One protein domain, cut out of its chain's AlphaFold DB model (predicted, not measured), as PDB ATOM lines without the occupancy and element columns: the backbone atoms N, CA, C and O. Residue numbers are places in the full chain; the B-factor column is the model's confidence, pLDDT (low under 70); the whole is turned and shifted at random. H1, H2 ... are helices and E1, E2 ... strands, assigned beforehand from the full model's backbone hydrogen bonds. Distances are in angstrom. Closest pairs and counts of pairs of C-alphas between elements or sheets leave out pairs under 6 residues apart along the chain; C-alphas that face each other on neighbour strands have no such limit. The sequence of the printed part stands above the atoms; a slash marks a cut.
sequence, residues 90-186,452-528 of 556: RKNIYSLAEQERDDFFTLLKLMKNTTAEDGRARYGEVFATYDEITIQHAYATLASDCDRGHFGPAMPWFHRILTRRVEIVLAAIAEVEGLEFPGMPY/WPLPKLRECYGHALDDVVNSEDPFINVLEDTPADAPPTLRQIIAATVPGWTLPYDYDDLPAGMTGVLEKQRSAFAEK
ATOM      1  N   ARG A  90     -43.083 -11.890 -20.833       97.69
ATOM      2  CA  ARG A  90     -43.189 -11.340 -22.180       97.69
ATOM      3  C   ARG A  90     -42.976  -9.833 -22.112       97.69
ATOM      4  O   ARG A  90     -43.720  -9.126 -21.437       97.69
ATOM      5  N   LYS A  91     -41.939  -9.363 -22.796       98.00
ATOM      6  CA  LYS A  91     -41.517  -7.958 -22.831       98.00
ATOM      7  C   LYS A  91     -41.907  -7.299 -24.146       98.00
ATOM      8  O   LYS A  91     -42.015  -7.989 -25.162       98.00
ATOM      9  N   ASN A  92     -42.019  -5.973 -24.169       98.12
ATOM     10  CA  ASN A  92     -42.011  -5.243 -25.437       98.12
ATOM     11  C   ASN A  92     -40.689  -5.541 -26.185       98.12
ATOM     12  O   ASN A  92     -39.603  -5.484 -25.610       98.12
ATOM     13  N   ILE A  93     -40.751  -5.827 -27.485       98.19
ATOM     14  CA  ILE A  93     -39.576  -6.016 -28.354       98.19
ATOM     15  C   ILE A  93     -38.632  -4.792 -28.359       98.19
ATOM     16  O   ILE A  93     -37.444  -4.905 -28.667       98.19
ATOM     17  N   TYR A  94     -39.139  -3.619 -27.967       97.06
ATOM     18  CA  TYR A  94     -38.364  -2.397 -27.747       97.06
ATOM     19  C   TYR A  94     -37.802  -2.229 -26.317       97.06
ATOM     20  O   TYR A  94     -36.939  -1.372 -26.131       97.06
ATOM     21  N   SER A  95     -38.246  -3.021 -25.325       96.88
ATOM     22  CA  SER A  95     -37.719  -3.035 -23.942       96.88
ATOM     23  C   SER A  95     -36.696  -4.153 -23.670       96.88
ATOM     24  O   SER A  95     -36.070  -4.152 -22.607       96.88
ATOM     25  N   LEU A  96     -36.484  -5.076 -24.621       97.56
ATOM     26  CA  LEU A  96     -35.406  -6.072 -24.569       97.56
ATOM     27  C   LEU A  96     -34.015  -5.425 -24.482       97.56
ATOM     28  O   LEU A  96     -33.746  -4.396 -25.105       97.56
ATOM     29  N   ALA A  97     -33.097  -6.088 -23.776       97.12
ATOM     30  CA  ALA A  97     -31.671  -5.828 -23.948       97.12
ATOM     31  C   ALA A  97     -31.200  -6.282 -25.344       97.12
ATOM     32  O   ALA A  97     -31.775  -7.189 -25.941       97.12
ATOM     33  N   GLU A  98     -30.116  -5.684 -25.841       97.12
ATOM     34  CA  GLU A  98     -29.554  -5.970 -27.172       97.12
ATOM     35  C   GLU A  98     -29.267  -7.472 -27.371       97.12
ATOM     36  O   GLU A  98     -29.711  -8.058 -28.354       97.12
ATOM     37  N   GLN A  99     -28.672  -8.126 -26.365       97.75
ATOM     38  CA  GLN A  99     -28.448  -9.576 -26.372       97.75
ATOM     39  C   GLN A  99     -29.758 -10.386 -26.379       97.75
ATOM     40  O   GLN A  99     -29.854 -11.339 -27.135       97.75
ATOM     41  N   GLU A 100     -30.787 -10.002 -25.608       98.00
ATOM     42  CA  GLU A 100     -32.082 -10.719 -25.590       98.00
ATOM     43  C   GLU A 100     -32.783 -10.664 -26.964       98.00
ATOM     44  O   GLU A 100     -33.476 -11.603 -27.352       98.00
ATOM     45  N   ARG A 101     -32.601  -9.566 -27.715       98.25
ATOM     46  CA  ARG A 101     -33.096  -9.405 -29.092       98.25
ATOM     47  C   ARG A 101     -32.318 -10.288 -30.074       98.25
ATOM     48  O   ARG A 101     -32.929 -10.983 -30.885       98.25
ATOM     49  N   ASP A 102     -30.991 -10.255 -30.010       98.38
ATOM     50  CA  ASP A 102     -30.121 -10.960 -30.962       98.38
ATOM     51  C   ASP A 102     -30.161 -12.482 -30.738       98.38
ATOM     52  O   ASP A 102     -30.204 -13.269 -31.693       98.38
ATOM     53  N   ASP A 103     -30.273 -12.898 -29.476       98.62
ATOM     54  CA  ASP A 103     -30.541 -14.275 -29.074       98.62
ATOM     55  C   ASP A 103     -31.919 -14.725 -29.579       98.62
ATOM     56  O   ASP A 103     -32.024 -15.801 -30.161       98.62
ATOM     57  N   PHE A 104     -32.969 -13.902 -29.468       98.69
ATOM     58  CA  PHE A 104     -34.298 -14.238 -29.998       98.69
ATOM     59  C   PHE A 104     -34.294 -14.501 -31.516       98.69
ATOM     60  O   PHE A 104     -34.848 -15.508 -31.968       98.69
ATOM     61  N   PHE A 105     -33.618 -13.666 -32.316       98.69
ATOM     62  CA  PHE A 105     -33.462 -13.933 -33.753       98.69
ATOM     63  C   PHE A 105     -32.603 -15.176 -34.036       98.69
ATOM     64  O   PHE A 105     -32.874 -15.907 -34.992       98.69
ATOM     65  N   THR A 106     -31.611 -15.464 -33.189       98.62
ATOM     66  CA  THR A 106     -30.809 -16.695 -33.268       98.62
ATOM     67  C   THR A 106     -31.662 -17.938 -32.987       98.62
ATOM     68  O   THR A 106     -31.609 -18.904 -33.750       98.62
ATOM     69  N   LEU A 107     -32.514 -17.900 -31.959       98.75
ATOM     70  CA  LEU A 107     -33.435 -18.978 -31.584       98.75
ATOM     71  C   LEU A 107     -34.458 -19.275 -32.688       98.75
ATOM     72  O   LEU A 107     -34.660 -20.440 -33.031       98.75
ATOM     73  N   LEU A 108     -35.041 -18.239 -33.307       98.56
ATOM     74  CA  LEU A 108     -35.915 -18.395 -34.476       98.56
ATOM     75  C   LEU A 108     -35.193 -19.114 -35.627       98.56
ATOM     76  O   LEU A 108     -35.721 -20.077 -36.185       98.56
ATOM     77  N   LYS A 109     -33.965 -18.696 -35.965       98.50
ATOM     78  CA  LYS A 109     -33.178 -19.332 -37.035       98.50
ATOM     79  C   LYS A 109     -32.803 -20.775 -36.707       98.50
ATOM     80  O   LYS A 109     -32.849 -21.614 -37.605       98.50
ATOM     81  N   LEU A 110     -32.487 -21.095 -35.453       98.31
ATOM     82  CA  LEU A 110     -32.238 -22.471 -35.012       98.31
ATOM     83  C   LEU A 110     -33.497 -23.342 -35.153       98.31
ATOM     84  O   LEU A 110     -33.426 -24.420 -35.739       98.31
ATOM     85  N   MET A 111     -34.657 -22.853 -34.707       98.12
ATOM     86  CA  MET A 111     -35.950 -23.543 -34.825       98.12
ATOM     87  C   MET A 111     -36.392 -23.761 -36.283       98.12
ATOM     88  O   MET A 111     -37.065 -24.747 -36.590       98.12
ATOM     89  N   LYS A 112     -36.017 -22.847 -37.186       97.38
ATOM     90  CA  LYS A 112     -36.327 -22.920 -38.620       97.38
ATOM     91  C   LYS A 112     -35.383 -23.830 -39.412       97.38
ATOM     92  O   LYS A 112     -35.835 -24.478 -40.348       97.38
ATOM     93  N   ASN A 113     -34.095 -23.875 -39.061       96.50
ATOM     94  CA  ASN A 113     -33.064 -24.567 -39.850       96.50
ATOM     95  C   ASN A 113     -32.593 -25.909 -39.246       96.50
ATOM     96  O   ASN A 113     -31.739 -26.572 -39.835       96.50
ATOM     97  N   THR A 114     -33.127 -26.330 -38.095       97.25
ATOM     98  CA  THR A 114     -32.874 -27.664 -37.513       97.25
ATOM     99  C   THR A 114     -33.950 -28.651 -37.967       97.25
ATOM    100  O   THR A 114     -35.127 -28.301 -37.987       97.25
ATOM    101  N   THR A 115     -33.579 -29.890 -38.312       97.19
ATOM    102  CA  THR A 115     -34.558 -30.926 -38.689       97.19
ATOM    103  C   THR A 115     -35.381 -31.394 -37.482       97.19
ATOM    104  O   THR A 115     -34.963 -31.242 -36.334       97.19
ATOM    105  N   ALA A 116     -36.540 -32.015 -37.720       95.88
ATOM    106  CA  ALA A 116     -37.346 -32.593 -36.642       95.88
ATOM    107  C   ALA A 116     -36.604 -33.714 -35.879       95.88
ATOM    108  O   ALA A 116     -36.774 -33.833 -34.669       95.88
ATOM    109  N   GLU A 117     -35.762 -34.505 -36.557       97.69
ATOM    110  CA  GLU A 117     -34.967 -35.575 -35.935       97.69
ATOM    111  C   GLU A 117     -33.834 -34.997 -35.072       97.69
ATOM    112  O   GLU A 117     -33.766 -35.282 -33.875       97.69
ATOM    113  N   ASP A 118     -32.999 -34.119 -35.642       98.25
ATOM    114  CA  ASP A 118     -31.893 -33.469 -34.923       98.25
ATOM    115  C   ASP A 118     -32.404 -32.620 -33.751       98.25
ATOM    116  O   ASP A 118     -31.821 -32.619 -32.665       98.25
ATOM    117  N   GLY A 119     -33.510 -31.902 -33.961       97.81
ATOM    118  CA  GLY A 119     -34.096 -31.000 -32.980       97.81
ATOM    119  C   GLY A 119     -34.688 -31.739 -31.786       97.81
ATOM    120  O   GLY A 119     -34.382 -31.387 -30.649       97.81
ATOM    121  N   ARG A 120     -35.444 -32.824 -32.007       96.56
ATOM    122  CA  ARG A 120     -35.942 -33.679 -30.911       96.56
ATOM    123  C   ARG A 120     -34.797 -34.398 -30.191       96.56
ATOM    124  O   ARG A 120     -34.821 -34.510 -28.967       96.56
ATOM    125  N   ALA A 121     -33.750 -34.808 -30.913       97.75
ATOM    126  CA  ALA A 121     -32.566 -35.433 -30.322       97.75
ATOM    127  C   ALA A 121     -31.699 -34.469 -29.480       97.75
ATOM    128  O   ALA A 121     -31.046 -34.914 -28.534       97.75
ATOM    129  N   ARG A 122     -31.680 -33.167 -29.809       97.75
ATOM    130  CA  ARG A 122     -30.870 -32.132 -29.132       97.75
ATOM    131  C   ARG A 122     -31.629 -31.362 -28.049       97.75
ATOM    132  O   ARG A 122     -31.067 -31.120 -26.984       97.75
ATOM    133  N   TYR A 123     -32.879 -30.996 -28.319       95.69
ATOM    134  CA  TYR A 123     -33.724 -30.129 -27.483       95.69
ATOM    135  C   TYR A 123     -34.873 -30.888 -26.786       95.69
ATOM    136  O   TYR A 123     -35.627 -30.306 -26.010       95.69
ATOM    137  N   GLY A 124     -34.995 -32.199 -27.031       92.38
ATOM    138  CA  GLY A 124     -36.015 -33.069 -26.446       92.38
ATOM    139  C   GLY A 124     -37.347 -33.065 -27.201       92.38
ATOM    140  O   GLY A 124     -37.586 -32.262 -28.098       92.38
ATOM    141  N   GLU A 125     -38.255 -33.959 -26.799       89.94
ATOM    142  CA  GLU A 125     -39.546 -34.209 -27.475       89.94
ATOM    143  C   GLU A 125     -40.524 -33.017 -27.488       89.94
ATOM    144  O   GLU A 125     -41.561 -33.078 -28.149       89.94
ATOM    145  N   VAL A 126     -40.210 -31.927 -26.774       89.88
ATOM    146  CA  VAL A 126     -40.967 -30.666 -26.866       89.88
ATOM    147  C   VAL A 126     -40.729 -29.972 -28.210       89.88
ATOM    148  O   VAL A 126     -41.575 -29.194 -28.648       89.88
ATOM    149  N   PHE A 127     -39.584 -30.237 -28.852       94.94
ATOM    150  CA  PHE A 127     -39.186 -29.594 -30.094       94.94
ATOM    151  C   PHE A 127     -40.152 -29.928 -31.232       94.94
ATOM    152  O   PHE A 127     -40.422 -31.090 -31.541       94.94
ATOM    153  N   ALA A 128     -40.599 -28.874 -31.903       94.88
ATOM    154  CA  ALA A 128     -41.178 -28.925 -33.230       94.88
ATOM    155  C   ALA A 128     -40.412 -27.927 -34.102       94.88
ATOM    156  O   ALA A 128     -40.042 -26.844 -33.640       94.88
ATOM    157  N   THR A 129     -40.192 -28.285 -35.361       97.06
ATOM    158  CA  THR A 129     -39.708 -27.350 -36.373       97.06
ATOM    159  C   THR A 129     -40.687 -26.190 -36.539       97.06
ATOM    160  O   THR A 129     -41.885 -26.289 -36.251       97.06
ATOM    161  N   TYR A 130     -40.184 -25.077 -37.062       97.75
ATOM    162  CA  TYR A 130     -41.030 -23.935 -37.398       97.75
ATOM    163  C   TYR A 130     -42.140 -24.281 -38.417       97.75
ATOM    164  O   TYR A 130     -43.249 -23.740 -38.370       97.75
ATOM    165  N   ASP A 131     -41.852 -25.229 -39.309       97.44
ATOM    166  CA  ASP A 131     -42.757 -25.643 -40.380       97.44
ATOM    167  C   ASP A 131     -43.849 -26.600 -39.875       97.44
ATOM    168  O   ASP A 131     -44.998 -26.462 -40.290       97.44
ATOM    169  N   GLU A 132     -43.554 -27.474 -38.898       96.00
ATOM    170  CA  GLU A 132     -44.577 -28.239 -38.159       96.00
ATOM    171  C   GLU A 132     -45.610 -27.304 -37.500       96.00
ATOM    172  O   GLU A 132     -46.810 -27.552 -37.590       96.00
ATOM    173  N   ILE A 133     -45.181 -26.191 -36.889       96.19
ATOM    174  CA  ILE A 133     -46.110 -25.237 -36.249       96.19
ATOM    175  C   ILE A 133     -46.877 -24.392 -37.282       96.19
ATOM    176  O   ILE A 133     -48.051 -24.077 -37.075       96.19
ATOM    177  N   THR A 134     -46.271 -24.082 -38.429       97.38
ATOM    178  CA  THR A 134     -46.984 -23.451 -39.553       97.38
ATOM    179  C   THR A 134     -48.048 -24.385 -40.142       97.38
ATOM    180  O   THR A 134     -49.169 -23.958 -40.419       97.38
ATOM    181  N   ILE A 135     -47.755 -25.685 -40.241       95.88
ATOM    182  CA  ILE A 135     -48.726 -26.723 -40.607       95.88
ATOM    183  C   ILE A 135     -49.837 -26.847 -39.550       95.88
ATOM    184  O   ILE A 135     -51.007 -26.953 -39.922       95.88
ATOM    185  N   GLN A 136     -49.520 -26.749 -38.255       94.88
ATOM    186  CA  GLN A 136     -50.510 -26.763 -37.170       94.88
ATOM    187  C   GLN A 136     -51.524 -25.611 -37.270       94.88
ATOM    188  O   GLN A 136     -52.721 -25.805 -37.036       94.88
ATOM    189  N   HIS A 137     -51.056 -24.416 -37.644       96.00
ATOM    190  CA  HIS A 137     -51.912 -23.258 -37.901       96.00
ATOM    191  C   HIS A 137     -52.780 -23.449 -39.156       96.00
ATOM    192  O   HIS A 137     -53.987 -23.180 -39.135       96.00
ATOM    193  N   ALA A 138     -52.197 -23.992 -40.231       93.94
ATOM    194  CA  ALA A 138     -52.918 -24.301 -41.461       93.94
ATOM    195  C   ALA A 138     -54.014 -25.361 -41.246       93.94
ATOM    196  O   ALA A 138     -55.109 -25.203 -41.783       93.94
ATOM    197  N   TYR A 139     -53.773 -26.379 -40.408       92.50
ATOM    198  CA  TYR A 139     -54.773 -27.382 -40.019       92.50
ATOM    199  C   TYR A 139     -56.011 -26.763 -39.368       92.50
ATOM    200  O   TYR A 139     -57.127 -27.067 -39.780       92.50
ATOM    201  N   ALA A 140     -55.835 -25.860 -38.401       90.19
ATOM    202  CA  ALA A 140     -56.966 -25.193 -37.757       90.19
ATOM    203  C   ALA A 140     -57.690 -24.213 -38.694       90.19
ATOM    204  O   ALA A 140     -58.911 -24.093 -38.635       90.19
ATOM    205  N   THR A 141     -56.948 -23.524 -39.566       87.75
ATOM    206  CA  THR A 141     -57.504 -22.514 -40.482       87.75
ATOM    207  C   THR A 141     -58.264 -23.136 -41.660       87.75
ATOM    208  O   THR A 141     -59.226 -22.552 -42.152       87.75
ATOM    209  N   LEU A 142     -57.822 -24.306 -42.132       85.81
ATOM    210  CA  LEU A 142     -58.333 -24.995 -43.324       85.81
ATOM    211  C   LEU A 142     -58.983 -26.350 -42.994       85.81
ATOM    212  O   LEU A 142     -59.050 -27.234 -43.853       85.81
ATOM    213  N   ALA A 143     -59.451 -26.539 -41.763       82.81
ATOM    214  CA  ALA A 143     -60.292 -27.673 -41.393       82.81
ATOM    215  C   ALA A 143     -61.565 -27.704 -42.265       82.81
ATOM    216  O   ALA A 143     -62.135 -26.661 -42.590       82.81
ATOM    217  N   SER A 144     -61.982 -28.894 -42.708       76.44
ATOM    218  CA  SER A 144     -62.943 -29.029 -43.820       76.44
ATOM    219  C   SER A 144     -64.410 -28.766 -43.462       76.44
ATOM    220  O   SER A 144     -65.252 -28.704 -44.357       76.44
ATOM    221  N   ASP A 145     -64.718 -28.605 -42.176       72.44
ATOM    222  CA  ASP A 145     -66.020 -28.175 -41.663       72.44
ATOM    223  C   ASP A 145     -66.091 -26.651 -41.462       72.44
ATOM    224  O   ASP A 145     -67.079 -26.033 -41.863       72.44
ATOM    225  N   CYS A 146     -65.059 -26.042 -40.867       76.06
ATOM    226  CA  CYS A 146     -64.884 -24.588 -40.746       76.06
ATOM    227  C   CYS A 146     -63.518 -24.203 -40.144       76.06
ATOM    228  O   CYS A 146     -62.876 -25.011 -39.485       76.06
ATOM    229  N   ASP A 147     -63.110 -22.934 -40.301       81.25
ATOM    230  CA  ASP A 147     -61.963 -22.329 -39.597       81.25
ATOM    231  C   ASP A 147     -62.163 -22.411 -38.066       81.25
ATOM    232  O   ASP A 147     -63.118 -21.840 -37.531       81.25
ATOM    233  N   ARG A 148     -61.272 -23.149 -37.386       82.38
ATOM    234  CA  ARG A 148     -61.271 -23.414 -35.931       82.38
ATOM    235  C   ARG A 148     -60.292 -22.518 -35.159       82.38
ATOM    236  O   ARG A 148     -60.340 -22.458 -33.932       82.38
ATOM    237  N   GLY A 149     -59.380 -21.841 -35.865       84.75
ATOM    238  CA  GLY A 149     -58.415 -20.913 -35.264       84.75
ATOM    239  C   GLY A 149     -58.980 -19.500 -35.086       84.75
ATOM    240  O   GLY A 149     -58.604 -18.785 -34.155       84.75
ATOM    241  N   HIS A 150     -59.912 -19.102 -35.956       84.12
ATOM    242  CA  HIS A 150     -60.372 -17.722 -36.097       84.12
ATOM    243  C   HIS A 150     -61.899 -17.590 -36.017       84.12
ATOM    244  O   HIS A 150     -62.648 -18.543 -36.212       84.12
ATOM    245  N   PHE A 151     -62.383 -16.364 -35.787       72.25
ATOM    246  CA  PHE A 151     -63.803 -15.957 -35.846       72.25
ATOM    247  C   PHE A 151     -64.776 -16.642 -34.855       72.25
ATOM    248  O   PHE A 151     -65.893 -16.154 -34.675       72.25
ATOM    249  N   GLY A 152     -64.376 -17.726 -34.185       73.75
ATOM    250  CA  GLY A 152     -65.080 -18.337 -33.056       73.75
ATOM    251  C   GLY A 152     -64.621 -17.824 -31.684       73.75
ATOM    252  O   GLY A 152     -63.591 -17.155 -31.571       73.75
ATOM    253  N   PRO A 153     -65.347 -18.160 -30.600       73.81
ATOM    254  CA  PRO A 153     -64.997 -17.747 -29.238       73.81
ATOM    255  C   PRO A 153     -63.672 -18.337 -28.726       73.81
ATOM    256  O   PRO A 153     -63.077 -17.762 -27.819       73.81
ATOM    257  N   ALA A 154     -63.193 -19.444 -29.304       82.44
ATOM    258  CA  ALA A 154     -61.911 -20.061 -28.954       82.44
ATOM    259  C   ALA A 154     -60.686 -19.257 -29.428       82.44
ATOM    260  O   ALA A 154     -59.604 -19.426 -28.869       82.44
ATOM    261  N   MET A 155     -60.845 -18.368 -30.416       87.38
ATOM    262  CA  MET A 155     -59.758 -17.678 -31.127       87.38
ATOM    263  C   MET A 155     -58.676 -17.035 -30.226       87.38
ATOM    264  O   MET A 155     -57.494 -17.230 -30.526       87.38
ATOM    265  N   PRO A 156     -58.988 -16.356 -29.097       91.50
ATOM    266  CA  PRO A 156     -57.957 -15.812 -28.206       91.50
ATOM    267  C   PRO A 156     -57.134 -16.900 -27.513       91.50
ATOM    268  O   PRO A 156     -55.931 -16.751 -27.318       91.50
ATOM    269  N   TRP A 157     -57.777 -18.011 -27.152       92.31
ATOM    270  CA  TRP A 157     -57.148 -19.142 -26.475       92.31
ATOM    271  C   TRP A 157     -56.374 -20.045 -27.437       92.31
ATOM    272  O   TRP A 157     -55.308 -20.534 -27.069       92.31
ATOM    273  N   PHE A 158     -56.845 -20.199 -28.677       93.69
ATOM    274  CA  PHE A 158     -56.098 -20.841 -29.759       93.69
ATOM    275  C   PHE A 158     -54.752 -20.130 -29.983       93.69
ATOM    276  O   PHE A 158     -53.695 -20.743 -29.836       93.69
ATOM    277  N   HIS A 159     -54.777 -18.817 -30.234       96.62
ATOM    278  CA  HIS A 159     -53.564 -18.037 -30.504       96.62
ATOM    279  C   HIS A 159     -52.645 -17.908 -29.286       96.62
ATOM    280  O   HIS A 159     -51.423 -18.009 -29.426       96.62
ATOM    281  N   ARG A 160     -53.214 -17.787 -28.078       95.94
ATOM    282  CA  ARG A 160     -52.477 -17.878 -26.809       95.94
ATOM    283  C   ARG A 160     -51.644 -19.160 -26.719       95.94
ATOM    284  O   ARG A 160     -50.463 -19.101 -26.378       95.94
ATOM    285  N   ILE A 161     -52.249 -20.311 -27.014       94.19
ATOM    286  CA  ILE A 161     -51.611 -21.624 -26.862       94.19
ATOM    287  C   ILE A 161     -50.648 -21.939 -28.006       94.19
ATOM    288  O   ILE A 161     -49.566 -22.456 -27.741       94.19
ATOM    289  N   LEU A 162     -50.964 -21.552 -29.242       96.25
ATOM    290  CA  LEU A 162     -50.027 -21.636 -30.364       96.25
ATOM    291  C   LEU A 162     -48.759 -20.803 -30.090       96.25
ATOM    292  O   LEU A 162     -47.645 -21.310 -30.211       96.25
ATOM    293  N   THR A 163     -48.921 -19.563 -29.615       97.38
ATOM    294  CA  THR A 163     -47.797 -18.693 -29.215       97.38
ATOM    295  C   THR A 163     -47.013 -19.300 -28.045       97.38
ATOM    296  O   THR A 163     -45.783 -19.286 -28.056       97.38
ATOM    297  N   ARG A 164     -47.700 -19.902 -27.058       94.50
ATOM    298  CA  ARG A 164     -47.047 -20.624 -25.951       94.50
ATOM    299  C   ARG A 164     -46.291 -21.871 -26.426       94.50
ATOM    300  O   ARG A 164     -45.240 -22.161 -25.864       94.50
ATOM    301  N   ARG A 165     -46.753 -22.582 -27.462       93.88
ATOM    302  CA  ARG A 165     -46.024 -23.723 -28.047       93.88
ATOM    303  C   ARG A 165     -44.676 -23.280 -28.617       93.88
ATOM    304  O   ARG A 165     -43.664 -23.893 -28.298       93.88
ATOM    305  N   VAL A 166     -44.650 -22.190 -29.387       97.25
ATOM    306  CA  VAL A 166     -43.394 -21.609 -29.901       97.25
ATOM    307  C   VAL A 166     -42.499 -21.153 -28.751       97.25
ATOM    308  O   VAL A 166     -41.324 -21.492 -28.721       97.25
ATOM    309  N   GLU A 167     -43.053 -20.453 -27.760       96.75
ATOM    310  CA  GLU A 167     -42.324 -20.008 -26.565       96.75
ATOM    311  C   GLU A 167     -41.672 -21.170 -25.787       96.75
ATOM    312  O   GLU A 167     -40.539 -21.031 -25.334       96.75
ATOM    313  N   ILE A 168     -42.334 -22.328 -25.683       94.25
ATOM    314  CA  ILE A 168     -41.772 -23.546 -25.073       94.25
ATOM    315  C   ILE A 168     -40.620 -24.116 -25.918       94.25
ATOM    316  O   ILE A 168     -39.581 -24.468 -25.359       94.25
ATOM    317  N   VAL A 169     -40.756 -24.171 -27.249       96.25
ATOM    318  CA  VAL A 169     -39.675 -24.645 -28.136       96.25
ATOM    319  C   VAL A 169     -38.462 -23.712 -28.076       96.25
ATOM    320  O   VAL A 169     -37.343 -24.185 -27.885       96.25
ATOM    321  N   LEU A 170     -38.663 -22.394 -28.181       98.06
ATOM    322  CA  LEU A 170     -37.574 -21.415 -28.105       98.06
ATOM    323  C   LEU A 170     -36.876 -21.448 -26.735       98.06
ATOM    324  O   LEU A 170     -35.654 -21.345 -26.688       98.06
ATOM    325  N   ALA A 171     -37.610 -21.664 -25.636       96.38
ATOM    326  CA  ALA A 171     -37.018 -21.838 -24.309       96.38
ATOM    327  C   ALA A 171     -36.152 -23.109 -24.201       96.38
ATOM    328  O   ALA A 171     -35.058 -23.049 -23.639       96.38
ATOM    329  N   ALA A 172     -36.589 -24.234 -24.778       95.81
ATOM    330  CA  ALA A 172     -35.810 -25.476 -24.791       95.81
ATOM    331  C   ALA A 172     -34.528 -25.363 -25.638       95.81
ATOM    332  O   ALA A 172     -33.484 -25.896 -25.261       95.81
ATOM    333  N   ILE A 173     -34.576 -24.621 -26.751       98.31
ATOM    334  CA  ILE A 173     -33.375 -24.280 -27.529       98.31
ATOM    335  C   ILE A 173     -32.457 -23.364 -26.703       98.31
ATOM    336  O   ILE A 173     -31.259 -23.622 -26.608       98.31
ATOM    337  N   ALA A 174     -33.007 -22.333 -26.053       98.19
ATOM    338  CA  ALA A 174     -32.241 -21.367 -25.265       98.19
ATOM    339  C   ALA A 174     -31.485 -22.003 -24.086       98.19
ATOM    340  O   ALA A 174     -30.320 -21.669 -23.868       98.19
ATOM    341  N   GLU A 175     -32.097 -22.955 -23.371       96.56
ATOM    342  CA  GLU A 175     -31.440 -23.690 -22.280       96.56
ATOM    343  C   GLU A 175     -30.238 -24.519 -22.770       96.56
ATOM    344  O   GLU A 175     -29.207 -24.565 -22.098       96.56
ATOM    345  N   VAL A 176     -30.341 -25.142 -23.950       97.75
ATOM    346  CA  VAL A 176     -29.284 -26.002 -24.513       97.75
ATOM    347  C   VAL A 176     -28.156 -25.198 -25.167       97.75
ATOM    348  O   VAL A 176     -26.990 -25.570 -25.031       97.75
ATOM    349  N   GLU A 177     -28.472 -24.096 -25.852       98.06
ATOM    350  CA  GLU A 177     -27.466 -23.235 -26.495       98.06
ATOM    351  C   GLU A 177     -26.839 -22.200 -25.541       98.06
ATOM    352  O   GLU A 177     -25.780 -21.653 -25.844       98.06
ATOM    353  N   GLY A 178     -27.459 -21.938 -24.384       97.25
ATOM    354  CA  GLY A 178     -26.995 -20.939 -23.414       97.25
ATOM    355  C   GLY A 178     -27.339 -19.494 -23.796       97.25
ATOM    356  O   GLY A 178     -26.535 -18.596 -23.548       97.25
ATOM    357  N   LEU A 179     -28.510 -19.287 -24.404       97.81
ATOM    358  CA  LEU A 179     -29.015 -17.995 -24.890       97.81
ATOM    359  C   LEU A 179     -30.028 -17.389 -23.892       97.81
ATOM    360  O   LEU A 179     -30.763 -18.119 -23.225       97.81
ATOM    361  N   GLU A 180     -30.096 -16.061 -23.765       96.50
ATOM    362  CA  GLU A 180     -31.009 -15.379 -22.830       96.50
ATOM    363  C   GLU A 180     -32.384 -15.121 -23.474       96.50
ATOM    364  O   GLU A 180     -32.593 -14.152 -24.203       96.50
ATOM    365  N   PHE A 181     -33.356 -15.979 -23.147       96.62
ATOM    366  CA  PHE A 181     -34.753 -15.851 -23.574       96.62
ATOM    367  C   PHE A 181     -35.683 -15.600 -22.366       96.62
ATOM    368  O   PHE A 181     -35.960 -16.530 -21.605       96.62
ATOM    369  N   PRO A 182     -36.189 -14.366 -22.151       94.75
ATOM    370  CA  PRO A 182     -37.078 -14.051 -21.021       94.75
ATOM    371  C   PRO A 182     -38.520 -14.559 -21.210       94.75
ATOM    372  O   PRO A 182     -39.273 -14.673 -20.239       94.75
ATOM    373  N   GLY A 183     -38.907 -14.845 -22.454       95.88
ATOM    374  CA  GLY A 183     -40.265 -15.144 -22.902       95.88
ATOM    375  C   GLY A 183     -40.499 -14.589 -24.304       95.88
ATOM    376  O   GLY A 183     -39.675 -13.829 -24.812       95.88
ATOM    377  N   MET A 184     -41.619 -14.953 -24.934       98.00
ATOM    378  CA  MET A 184     -41.966 -14.451 -26.264       98.00
ATOM    379  C   MET A 184     -42.144 -12.924 -26.208       98.00
ATOM    380  O   MET A 184     -43.039 -12.456 -25.496       98.00
ATOM    381  N   PRO A 185     -41.329 -12.122 -26.921       98.50
ATOM    382  CA  PRO A 185     -41.536 -10.684 -26.959       98.50
ATOM    383  C   PRO A 185     -42.870 -10.350 -27.634       98.50
ATOM    384  O   PRO A 185     -43.372 -11.106 -28.464       98.50
ATOM    385  N   TYR A 186     -43.435  -9.195 -27.303       98.56
ATOM    386  CA  TYR A 186     -44.615  -8.645 -27.962       98.56
ATOM    387  C   TYR A 186     -44.276  -7.340 -28.686       98.56
ATOM    388  O   TYR A 186     -43.354  -6.621 -28.305       98.56
ATOM    389  N   TRP A 452     -74.143 -22.628 -28.028       51.72
ATOM    390  CA  TRP A 452     -73.958 -21.195 -28.248       51.72
ATOM    391  C   TRP A 452     -75.287 -20.454 -28.523       51.72
ATOM    392  O   TRP A 452     -76.165 -20.987 -29.203       51.72
ATOM    393  N   PRO A 453     -75.479 -19.207 -28.039       43.88
ATOM    394  CA  PRO A 453     -76.743 -18.480 -28.206       43.88
ATOM    395  C   PRO A 453     -76.928 -17.828 -29.591       43.88
ATOM    396  O   PRO A 453     -77.967 -17.214 -29.831       43.88
ATOM    397  N   LEU A 454     -75.949 -17.943 -30.499       45.50
ATOM    398  CA  LEU A 454     -76.039 -17.460 -31.882       45.50
ATOM    399  C   LEU A 454     -76.292 -18.623 -32.855       45.50
ATOM    400  O   LEU A 454     -75.397 -19.444 -33.047       45.50
ATOM    401  N   PRO A 455     -77.451 -18.679 -33.539       40.94
ATOM    402  CA  PRO A 455     -77.706 -19.712 -34.535       40.94
ATOM    403  C   PRO A 455     -76.700 -19.669 -35.698       40.94
ATOM    404  O   PRO A 455     -76.564 -18.646 -36.367       40.94
ATOM    405  N   LYS A 456     -76.067 -20.815 -35.977       43.72
ATOM    406  CA  LYS A 456     -75.306 -21.152 -37.202       43.72
ATOM    407  C   LYS A 456     -74.065 -20.322 -37.579       43.72
ATOM    408  O   LYS A 456     -73.342 -20.763 -38.462       43.72
ATOM    409  N   LEU A 457     -73.789 -19.160 -36.983       46.12
ATOM    410  CA  LEU A 457     -72.852 -18.203 -37.607       46.12
ATOM    411  C   LEU A 457     -71.357 -18.602 -37.621       46.12
ATOM    412  O   LEU A 457     -70.637 -18.009 -38.418       46.12
ATOM    413  N   ARG A 458     -70.913 -19.546 -36.765       52.59
ATOM    414  CA  ARG A 458     -69.612 -20.285 -36.767       52.59
ATOM    415  C   ARG A 458     -69.528 -21.263 -35.566       52.59
ATOM    416  O   ARG A 458     -68.571 -21.250 -34.792       52.59
ATOM    417  N   GLU A 459     -70.572 -22.067 -35.340       57.12
ATOM    418  CA  GLU A 459     -70.530 -23.127 -34.312       57.12
ATOM    419  C   GLU A 459     -69.824 -24.354 -34.916       57.12
ATOM    420  O   GLU A 459     -70.337 -24.959 -35.855       57.12
ATOM    421  N   CYS A 460     -68.620 -24.647 -34.423       69.81
ATOM    422  CA  CYS A 460     -67.646 -25.578 -35.005       69.81
ATOM    423  C   CYS A 460     -67.047 -26.453 -33.908       69.81
ATOM    424  O   CYS A 460     -66.928 -25.994 -32.769       69.81
ATOM    425  N   TYR A 461     -66.599 -27.666 -34.246       78.12
ATOM    426  CA  TYR A 461     -65.799 -28.441 -33.302       78.12
ATOM    427  C   TYR A 461     -64.483 -27.698 -33.026       78.12
ATOM    428  O   TYR A 461     -63.764 -27.338 -33.952       78.12
ATOM    429  N   GLY A 462     -64.180 -27.459 -31.755       80.31
ATOM    430  CA  GLY A 462     -63.050 -26.650 -31.284       80.31
ATOM    431  C   GLY A 462     -63.484 -25.292 -30.726       80.31
ATOM    432  O   GLY A 462     -62.691 -24.623 -30.062       80.31
ATOM    433  N   HIS A 463     -64.743 -24.886 -30.946       80.38
ATOM    434  CA  HIS A 463     -65.305 -23.637 -30.424       80.38
ATOM    435  C   HIS A 463     -66.097 -23.807 -29.115       80.38
ATOM    436  O   HIS A 463     -66.274 -22.813 -28.407       80.38
ATOM    437  N   ALA A 464     -66.568 -25.011 -28.764       78.31
ATOM    438  CA  ALA A 464     -67.233 -25.256 -27.483       78.31
ATOM    439  C   ALA A 464     -66.225 -25.559 -26.358       78.31
ATOM    440  O   ALA A 464     -65.075 -25.921 -26.600       78.31
ATOM    441  N   LEU A 465     -66.653 -25.423 -25.095       79.31
ATOM    442  CA  LEU A 465     -65.759 -25.579 -23.938       79.31
ATOM    443  C   LEU A 465     -65.112 -26.969 -23.833       79.31
ATOM    444  O   LEU A 465     -63.947 -27.066 -23.460       79.31
ATOM    445  N   ASP A 466     -65.847 -28.035 -24.141       83.00
ATOM    446  CA  ASP A 466     -65.355 -29.414 -24.010       83.00
ATOM    447  C   ASP A 466     -64.800 -29.993 -25.322       83.00
ATOM    448  O   ASP A 466     -64.406 -31.159 -25.362       83.00
ATOM    449  N   ASP A 467     -64.711 -29.178 -26.377       85.12
ATOM    450  CA  ASP A 467     -64.016 -29.552 -27.604       85.12
ATOM    451  C   ASP A 467     -62.499 -29.423 -27.436       85.12
ATOM    452  O   ASP A 467     -61.999 -28.510 -26.772       85.12
ATOM    453  N   VAL A 468     -61.753 -30.291 -28.123       87.94
ATOM    454  CA  VAL A 468     -60.312 -30.124 -28.346       87.94
ATOM    455  C   VAL A 468     -60.095 -28.974 -29.333       87.94
ATOM    456  O   VAL A 468     -60.539 -29.045 -30.476       87.94
ATOM    457  N   VAL A 469     -59.378 -27.933 -28.900       85.00
ATOM    458  CA  VAL A 469     -59.256 -26.647 -29.624       85.00
ATOM    459  C   VAL A 469     -58.632 -26.771 -31.023       85.00
ATOM    460  O   VAL A 469     -58.960 -25.991 -31.908       85.00
ATOM    461  N   ASN A 470     -57.767 -27.762 -31.253       87.12
ATOM    462  CA  ASN A 470     -57.275 -28.108 -32.589       87.12
ATOM    463  C   ASN A 470     -57.216 -29.634 -32.737       87.12
ATOM    464  O   ASN A 470     -56.232 -30.256 -32.359       87.12
ATOM    465  N   SER A 471     -58.292 -30.262 -33.209       84.88
ATOM    466  CA  SER A 471     -58.373 -31.728 -33.288       84.88
ATOM    467  C   SER A 471     -57.784 -32.360 -34.554       84.88
ATOM    468  O   SER A 471     -57.635 -33.580 -34.562       84.88
ATOM    469  N   GLU A 472     -57.437 -31.589 -35.598       84.06
ATOM    470  CA  GLU A 472     -56.725 -32.151 -36.767       84.06
ATOM    471  C   GLU A 472     -55.215 -32.262 -36.505       84.06
ATOM    472  O   GLU A 472     -54.617 -33.268 -36.877       84.06
ATOM    473  N   ASP A 473     -54.628 -31.292 -35.791       88.69
ATOM    474  CA  ASP A 473     -53.254 -31.376 -35.277       88.69
ATOM    475  C   ASP A 473     -53.137 -30.826 -33.832       88.69
ATOM    476  O   ASP A 473     -52.899 -29.629 -33.619       88.69
ATOM    477  N   PRO A 474     -53.320 -31.685 -32.811       87.00
ATOM    478  CA  PRO A 474     -53.368 -31.281 -31.410       87.00
ATOM    479  C   PRO A 474     -52.168 -30.523 -30.843       87.00
ATOM    480  O   PRO A 474     -51.001 -30.892 -30.990       87.00
ATOM    481  N   PHE A 475     -52.491 -29.514 -30.034       86.44
ATOM    482  CA  PHE A 475     -51.559 -28.962 -29.060       86.44
ATOM    483  C   PHE A 475     -51.231 -30.027 -28.004       86.44
ATOM    484  O   PHE A 475     -52.114 -30.479 -27.280       86.44
ATOM    485  N   ILE A 476     -49.960 -30.411 -27.904       78.31
ATOM    486  CA  ILE A 476     -49.445 -31.382 -26.927       78.31
ATOM    487  C   ILE A 476     -48.344 -30.736 -26.087       78.31
ATOM    488  O   ILE A 476     -47.620 -29.877 -26.584       78.31
ATOM    489  N   ASN A 477     -48.228 -31.127 -24.814       74.81
ATOM    490  CA  ASN A 477     -47.217 -30.621 -23.867       74.81
ATOM    491  C   ASN A 477     -47.180 -29.079 -23.702       74.81
ATOM    492  O   ASN A 477     -46.162 -28.512 -23.317       74.81
ATOM    493  N   VAL A 478     -48.299 -28.394 -23.977       77.88
ATOM    494  CA  VAL A 478     -48.434 -26.922 -23.913       77.88
ATOM    495  C   VAL A 478     -48.860 -26.376 -22.542       77.88
ATOM    496  O   VAL A 478     -48.718 -25.179 -22.296       77.88
ATOM    497  N   LEU A 479     -49.390 -27.231 -21.661       76.00
ATOM    498  CA  LEU A 479     -49.810 -26.907 -20.292       76.00
ATOM    499  C   LEU A 479     -49.255 -27.971 -19.334       76.00
ATOM    500  O   LEU A 479     -49.304 -29.162 -19.641       76.00
ATOM    501  N   GLU A 480     -48.775 -27.547 -18.165       65.00
ATOM    502  CA  GLU A 480     -48.107 -28.424 -17.186       65.00
ATOM    503  C   GLU A 480     -49.062 -29.445 -16.535       65.00
ATOM    504  O   GLU A 480     -48.655 -30.568 -16.245       65.00
ATOM    505  N   ASP A 481     -50.342 -29.087 -16.363       56.44
ATOM    506  CA  ASP A 481     -51.368 -29.918 -15.709       56.44
ATOM    507  C   ASP A 481     -52.183 -30.817 -16.671       56.44
ATOM    508  O   ASP A 481     -53.078 -31.547 -16.232       56.44
ATOM    509  N   THR A 482     -51.922 -30.795 -17.987       56.34
ATOM    510  CA  THR A 482     -52.546 -31.769 -18.909       56.34
ATOM    511  C   THR A 482     -51.819 -33.115 -18.885       56.34
ATOM    512  O   THR A 482     -50.589 -33.136 -18.910       56.34
ATOM    513  N   PRO A 483     -52.535 -34.257 -18.940       57.53
ATOM    514  CA  PRO A 483     -51.909 -35.538 -19.253       57.53
ATOM    515  C   PRO A 483     -51.210 -35.459 -20.617       57.53
ATOM    516  O   PRO A 483     -51.832 -35.035 -21.588       57.53
ATOM    517  N   ALA A 484     -49.948 -35.890 -20.699       55.97
ATOM    518  CA  ALA A 484     -49.115 -35.753 -21.903       55.97
ATOM    519  C   ALA A 484     -49.741 -36.367 -23.175       55.97
ATOM    520  O   ALA A 484     -49.519 -35.876 -24.280       55.97
ATOM    521  N   ASP A 485     -50.565 -37.406 -23.005       58.16
ATOM    522  CA  ASP A 485     -51.222 -38.148 -24.087       58.16
ATOM    523  C   ASP A 485     -52.603 -37.573 -24.489       58.16
ATOM    524  O   ASP A 485     -53.281 -38.142 -25.346       58.16
ATOM    525  N   ALA A 486     -53.070 -36.494 -23.844       69.75
ATOM    526  CA  ALA A 486     -54.436 -35.982 -23.974       69.75
ATOM    527  C   ALA A 486     -54.471 -34.530 -24.497       69.75
ATOM    528  O   ALA A 486     -54.103 -33.609 -23.765       69.75
ATOM    529  N   PRO A 487     -54.975 -34.296 -25.727       84.25
ATOM    530  CA  PRO A 487     -55.222 -32.953 -26.244       84.25
ATOM    531  C   PRO A 487     -56.095 -32.107 -25.301       84.25
ATOM    532  O   PRO A 487     -57.140 -32.590 -24.852       84.25
ATOM    533  N   PRO A 488     -55.722 -30.847 -25.012       86.62
ATOM    534  CA  PRO A 488     -56.474 -29.997 -24.106       86.62
ATOM    535  C   PRO A 488     -57.791 -29.525 -24.729       86.62
ATOM    536  O   PRO A 488     -57.829 -29.050 -25.871       86.62
ATOM    537  N   THR A 489     -58.862 -29.565 -23.940       86.88
ATOM    538  CA  THR A 489     -60.107 -28.873 -24.279       86.88
ATOM    539  C   THR A 489     -59.998 -27.368 -24.046       86.88
ATOM    540  O   THR A 489     -59.151 -26.893 -23.278       86.88
ATOM    541  N   LEU A 490     -60.897 -26.593 -24.658       85.69
ATOM    542  CA  LEU A 490     -60.974 -25.145 -24.435       85.69
ATOM    543  C   LEU A 490     -61.157 -24.810 -22.941       85.69
ATOM    544  O   LEU A 490     -60.532 -23.880 -22.434       85.69
ATOM    545  N   ARG A 491     -61.933 -25.615 -22.205       84.50
ATOM    546  CA  ARG A 491     -62.135 -25.513 -20.750       84.50
ATOM    547  C   ARG A 491     -60.831 -25.695 -19.968       84.50
ATOM    548  O   ARG A 491     -60.598 -24.957 -19.013       84.50
ATOM    549  N   GLN A 492     -59.976 -26.639 -20.369       85.00
ATOM    550  CA  GLN A 492     -58.668 -26.858 -19.736       85.00
ATOM    551  C   GLN A 492     -57.705 -25.699 -20.025       85.00
ATOM    552  O   GLN A 492     -57.060 -25.202 -19.104       85.00
ATOM    553  N   ILE A 493     -57.673 -25.199 -21.265       87.94
ATOM    554  CA  ILE A 493     -56.878 -24.018 -21.645       87.94
ATOM    555  C   ILE A 493     -57.335 -22.769 -20.883       87.94
ATOM    556  O   ILE A 493     -56.505 -22.012 -20.381       87.94
ATOM    557  N   ILE A 494     -58.644 -22.562 -20.738       86.56
ATOM    558  CA  ILE A 494     -59.211 -21.491 -19.911       86.56
ATOM    559  C   ILE A 494     -58.744 -21.628 -18.459       86.56
ATOM    560  O   ILE A 494     -58.237 -20.660 -17.889       86.56
ATOM    561  N   ALA A 495     -58.874 -22.822 -17.873       83.31
ATOM    562  CA  ALA A 495     -58.507 -23.075 -16.483       83.31
ATOM    563  C   ALA A 495     -57.010 -22.857 -16.210       83.31
ATOM    564  O   ALA A 495     -56.655 -22.295 -15.173       83.31
ATOM    565  N   ALA A 496     -56.146 -23.231 -17.155       85.81
ATOM    566  CA  ALA A 496     -54.695 -23.089 -17.066       85.81
ATOM    567  C   ALA A 496     -54.156 -21.724 -17.545       85.81
ATOM    568  O   ALA A 496     -52.950 -21.509 -17.528       85.81
ATOM    569  N   THR A 497     -55.006 -20.784 -17.984       89.50
ATOM    570  CA  THR A 497     -54.555 -19.468 -18.484       89.50
ATOM    571  C   THR A 497     -55.313 -18.286 -17.876       89.50
ATOM    572  O   THR A 497     -55.574 -17.281 -18.539       89.50
ATOM    573  N   VAL A 498     -55.673 -18.369 -16.591       89.00
ATOM    574  CA  VAL A 498     -56.353 -17.268 -15.893       89.00
ATOM    575  C   VAL A 498     -55.340 -16.209 -15.432       89.00
ATOM    576  O   VAL A 498     -54.479 -16.524 -14.599       89.00
ATOM    577  N   PRO A 499     -55.446 -14.943 -15.889       90.81
ATOM    578  CA  PRO A 499     -54.509 -13.889 -15.509       90.81
ATOM    579  C   PRO A 499     -54.459 -13.654 -13.999       90.81
ATOM    580  O   PRO A 499     -55.473 -13.391 -13.347       90.81
ATOM    581  N   GLY A 500     -53.253 -13.740 -13.442       88.25
ATOM    582  CA  GLY A 500     -53.011 -13.548 -12.014       88.25
ATOM    583  C   GLY A 500     -53.390 -14.733 -11.124       88.25
ATOM    584  O   GLY A 500     -53.362 -14.574  -9.907       88.25
ATOM    585  N   TRP A 501     -53.724 -15.895 -11.700       89.19
ATOM    586  CA  TRP A 501     -53.946 -17.134 -10.948       89.19
ATOM    587  C   TRP A 501     -53.178 -18.330 -11.526       89.19
ATOM    588  O   TRP A 501     -52.316 -18.864 -10.839       89.19
ATOM    589  N   THR A 502     -53.452 -18.721 -12.775       87.81
ATOM    590  CA  THR A 502     -52.859 -19.915 -13.421       87.81
ATOM    591  C   THR A 502     -52.063 -19.625 -14.688       87.81
ATOM    592  O   THR A 502     -51.345 -20.504 -15.142       87.81
ATOM    593  N   LEU A 503     -52.157 -18.416 -15.260       89.94
ATOM    594  CA  LEU A 503     -51.385 -18.034 -16.451       89.94
ATOM    595  C   LEU A 503     -49.869 -18.271 -16.220       89.94
ATOM    596  O   LEU A 503     -49.313 -17.637 -15.322       89.94
ATOM    597  N   PRO A 504     -49.195 -19.142 -17.006       89.69
ATOM    598  CA  PRO A 504     -47.830 -19.611 -16.715       89.69
ATOM    599  C   PRO A 504     -46.721 -18.633 -17.155       89.69
ATOM    600  O   PRO A 504     -45.544 -18.987 -17.199       89.69
ATOM    601  N   TYR A 505     -47.093 -17.405 -17.509       92.69
ATOM    602  CA  TYR A 505     -46.209 -16.304 -17.877       92.69
ATOM    603  C   TYR A 505     -46.859 -14.972 -17.483       92.69
ATOM    604  O   TYR A 505     -48.054 -14.900 -17.182       92.69
ATOM    605  N   ASP A 506     -46.058 -13.913 -17.490       93.12
ATOM    606  CA  ASP A 506     -46.476 -12.538 -17.232       93.12
ATOM    607  C   ASP A 506     -46.171 -11.622 -18.424       93.12
ATOM    608  O   ASP A 506     -45.516 -12.032 -19.384       93.12
ATOM    609  N   TYR A 507     -46.610 -10.369 -18.331       96.50
ATOM    610  CA  TYR A 507     -46.193  -9.273 -19.206       96.50
ATOM    611  C   TYR A 507     -45.462  -8.198 -18.389       96.50
ATOM    612  O   TYR A 507     -45.826  -7.968 -17.235       96.50
ATOM    613  N   ASP A 508     -44.453  -7.528 -18.960       95.62
ATOM    614  CA  ASP A 508     -43.780  -6.396 -18.291       95.62
ATOM    615  C   ASP A 508     -44.706  -5.173 -18.133       95.62
ATOM    616  O   ASP A 508     -44.618  -4.456 -17.133       95.62
ATOM    617  N   ASP A 509     -45.653  -4.988 -19.056       96.31
ATOM    618  CA  ASP A 509     -46.779  -4.055 -18.942       96.31
ATOM    619  C   ASP A 509     -48.074  -4.596 -19.592       96.31
ATOM    620  O   ASP A 509     -48.037  -5.404 -20.518       96.31
ATOM    621  N   LEU A 510     -49.243  -4.108 -19.156       96.25
ATOM    622  CA  LEU A 510     -50.544  -4.337 -19.791       96.25
ATOM    623  C   LEU A 510     -51.212  -3.021 -20.251       96.25
ATOM    624  O   LEU A 510     -51.337  -2.082 -19.453       96.25
ATOM    625  N   PRO A 511     -51.787  -2.984 -21.476       93.31
ATOM    626  CA  PRO A 511     -52.442  -1.800 -22.032       93.31
ATOM    627  C   PRO A 511     -53.633  -1.334 -21.185       93.31
ATOM    628  O   PRO A 511     -54.108  -2.026 -20.279       93.31
ATOM    629  N   ALA A 512     -54.113  -0.118 -21.453       88.25
ATOM    630  CA  ALA A 512     -55.053   0.624 -20.612       88.25
ATOM    631  C   ALA A 512     -54.598   0.847 -19.149       88.25
ATOM    632  O   ALA A 512     -55.403   1.306 -18.333       88.25
ATOM    633  N   GLY A 513     -53.335   0.553 -18.807       89.50
ATOM    634  CA  GLY A 513     -52.791   0.648 -17.448       89.50
ATOM    635  C   GLY A 513     -53.247  -0.487 -16.525       89.50
ATOM    636  O   GLY A 513     -53.438  -0.267 -15.327       89.50
ATOM    637  N   MET A 514     -53.486  -1.688 -17.067       94.88
ATOM    638  CA  MET A 514     -54.022  -2.821 -16.295       94.88
ATOM    639  C   MET A 514     -52.986  -3.541 -15.422       94.88
ATOM    640  O   MET A 514     -53.371  -4.328 -14.559       94.88
ATOM    641  N   THR A 515     -51.700  -3.223 -15.562       95.12
ATOM    642  CA  THR A 515     -50.569  -3.788 -14.803       95.12
ATOM    643  C   THR A 515     -50.820  -3.702 -13.290       95.12
ATOM    644  O   THR A 515     -50.970  -4.717 -12.610       95.12
ATOM    645  N   GLY A 516     -51.071  -2.490 -12.776       93.38
ATOM    646  CA  GLY A 516     -51.413  -2.241 -11.365       93.38
ATOM    647  C   GLY A 516     -52.841  -2.637 -10.942       93.38
ATOM    648  O   GLY A 516     -53.278  -2.297  -9.834       93.38
ATOM    649  N   VAL A 517     -53.599  -3.305 -11.819       93.75
ATOM    650  CA  VAL A 517     -54.864  -3.994 -11.503       93.75
ATOM    651  C   VAL A 517     -54.604  -5.498 -11.373       93.75
ATOM    652  O   VAL A 517     -55.057  -6.100 -10.400       93.75
ATOM    653  N   LEU A 518     -53.799  -6.075 -12.271       93.50
ATOM    654  CA  LEU A 518     -53.342  -7.466 -12.220       93.50
ATOM    655  C   LEU A 518     -52.562  -7.771 -10.928       93.50
ATOM    656  O   LEU A 518     -52.824  -8.788 -10.290       93.50
ATOM    657  N   GLU A 519     -51.684  -6.871 -10.476       93.00
ATOM    658  CA  GLU A 519     -50.993  -6.994  -9.179       93.00
ATOM    659  C   GLU A 519     -51.972  -7.159  -8.001       93.00
ATOM    660  O   GLU A 519     -51.809  -8.032  -7.151       93.00
ATOM    661  N   LYS A 520     -53.032  -6.343  -7.965       91.81
ATOM    662  CA  LYS A 520     -54.049  -6.384  -6.899       91.81
ATOM    663  C   LYS A 520     -54.925  -7.627  -7.009       91.81
ATOM    664  O   LYS A 520     -55.299  -8.202  -5.990       91.81
ATOM    665  N   GLN A 521     -55.225  -8.052  -8.236       90.12
ATOM    666  CA  GLN A 521     -55.946  -9.286  -8.525       90.12
ATOM    667  C   GLN A 521     -55.164 -10.520  -8.039       90.12
ATOM    668  O   GLN A 521     -55.749 -11.369  -7.370       90.12
ATOM    669  N   ARG A 522     -53.843 -10.573  -8.274       91.06
ATOM    670  CA  ARG A 522     -52.943 -11.614  -7.743       91.06
ATOM    671  C   ARG A 522     -53.017 -11.708  -6.223       91.06
ATOM    672  O   ARG A 522     -53.315 -12.782  -5.703       91.06
ATOM    673  N   SER A 523     -52.820 -10.596  -5.512       90.69
ATOM    674  CA  SER A 523     -52.914 -10.580  -4.044       90.69
ATOM    675  C   SER A 523     -54.291 -11.035  -3.553       90.69
ATOM    676  O   SER A 523     -54.373 -11.872  -2.660       90.69
ATOM    677  N   ALA A 524     -55.375 -10.567  -4.181       88.25
ATOM    678  CA  ALA A 524     -56.739 -10.928  -3.797       88.25
ATOM    679  C   ALA A 524     -57.102 -12.405  -4.062       88.25
ATOM    680  O   ALA A 524     -57.973 -12.940  -3.375       88.25
ATOM    681  N   PHE A 525     -56.475 -13.073  -5.036       88.50
ATOM    682  CA  PHE A 525     -56.626 -14.520  -5.239       88.50
ATOM    683  C   PHE A 525     -55.727 -15.329  -4.292       88.50
ATOM    684  O   PHE A 525     -56.173 -16.326  -3.723       88.50
ATOM    685  N   ALA A 526     -54.496 -14.869  -4.044       87.69
ATOM    686  CA  ALA A 526     -53.581 -15.484  -3.084       87.69
ATOM    687  C   ALA A 526     -54.141 -15.457  -1.647       87.69
ATOM    688  O   ALA A 526     -54.124 -16.482  -0.968       87.69
ATOM    689  N   GLU A 527     -54.721 -14.333  -1.209       89.06
ATOM    690  CA  GLU A 527     -55.403 -14.200   0.093       89.06
ATOM    691  C   GLU A 527     -56.609 -15.142   0.244       89.06
ATOM    692  O   GLU A 527     -56.928 -15.567   1.354       89.06
ATOM    693  N   LYS A 528     -57.279 -15.487  -0.864       85.50
ATOM    694  CA  LYS A 528     -58.398 -16.443  -0.887       85.50
ATOM    695  C   LYS A 528     -57.959 -17.903  -0.995       85.50
ATOM    696  O   LYS A 528     -58.774 -18.787  -0.746       85.50
TER     697      LYS A 528
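What this domain is: This is residues 90 to 186 and 452 to 528 of the 556 residues of the protein "Tyrosinase_Cu-bd domain-containing protein" of Chromera velia CCMP2878 (UniProt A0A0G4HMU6). One long helix, H4, runs through the middle of the body; H1 crosses it near its last residues, where H2 also packs on it, and H3 runs back beside it. H5 packs on H4 near its other end, a long looping stretch, residues 452 to 489, bears no named element, and H6 lies off on its own, beyond the short strand E1. The printed part has 174 residues, with six named helices and one named strand in the order H1 H2 H3 H4 H5 E1 H6. The class is mostly helix, though under half of the residues, 80 of 174, are in named elements. The whole is compact, with a radius of gyration of the C-alphas of 17.4 A, and spans 50 by 43 by 29 A.

How they stand to each other: H1, residues 98 to 113, touches H4, residues 155 to 177, with residues 107 to 111 alone; their lines are about perpendicular at 82 degrees, and the closest C-alphas, of Leu 107 and Leu 170, are 5.9 A apart. H2, residues 116 to 123, touches H4 at a steep tilt of 65 degrees, with the C-alphas of Tyr 123 and Ala 172 closest at 5.8 A. H3, residues 130 to 141, and H4 form a helical hairpin at a shallow tilt of 9 degrees, opposite ways; they only just touch, with 3 pairs of C-alphas within 8 A, the closest those of Ile 133 and Val 166 at 7.8 A. H1 and H3 only just touch, with 3 such pairs, and only at their ends, where the C-alphas of Lys 112 and Tyr 130 are 5.0 A apart. H4, the hub, touches four helices; the fourth is H5, residues 490 to 495, at a steep tilt of 66 degrees, with the C-alphas of Trp 157 and Ile 493 closest at 6.9 A. The helix packing is mostly crossed, with 1 of 4 pairs at a shallow tilt. E1, residues 505 to 507, pairs with no named strand. H6, residues 515 to 526, touches no helix and is only just apart from E1, at 8.3 A. Every O i to N i+4 pair is within hydrogen-bond range in H1, H2, H3, H4 and H5, and 7 of 8 are in H6.

Where its parts are: H1 begins at C-alpha 98, (-29.554, -5.970, -27.172), and is 22.8 A long. H2 measures 10.2 A and H3 16.8 A. H4, the longest, covers 33.1 A from C-alpha 155 at (-59.758, -17.678, -31.127). H5 and E1 are short, and H6, 16.8 A long, ends at C-alpha 526, (-53.581, -15.484, -3.084).

The domain as a whole: The C-alphas farthest apart, of Gly 178 and Pro 455, are 51.9 A apart. Residues 187 to 451 are not printed, and C-alphas 186 and 452 are 31.9 A apart across this cut. The link from H3 to H4, 13 residues, is long. The mean pLDDT of the printed part is 88.1; residues 452 to 460 and 480 to 486 are under 70.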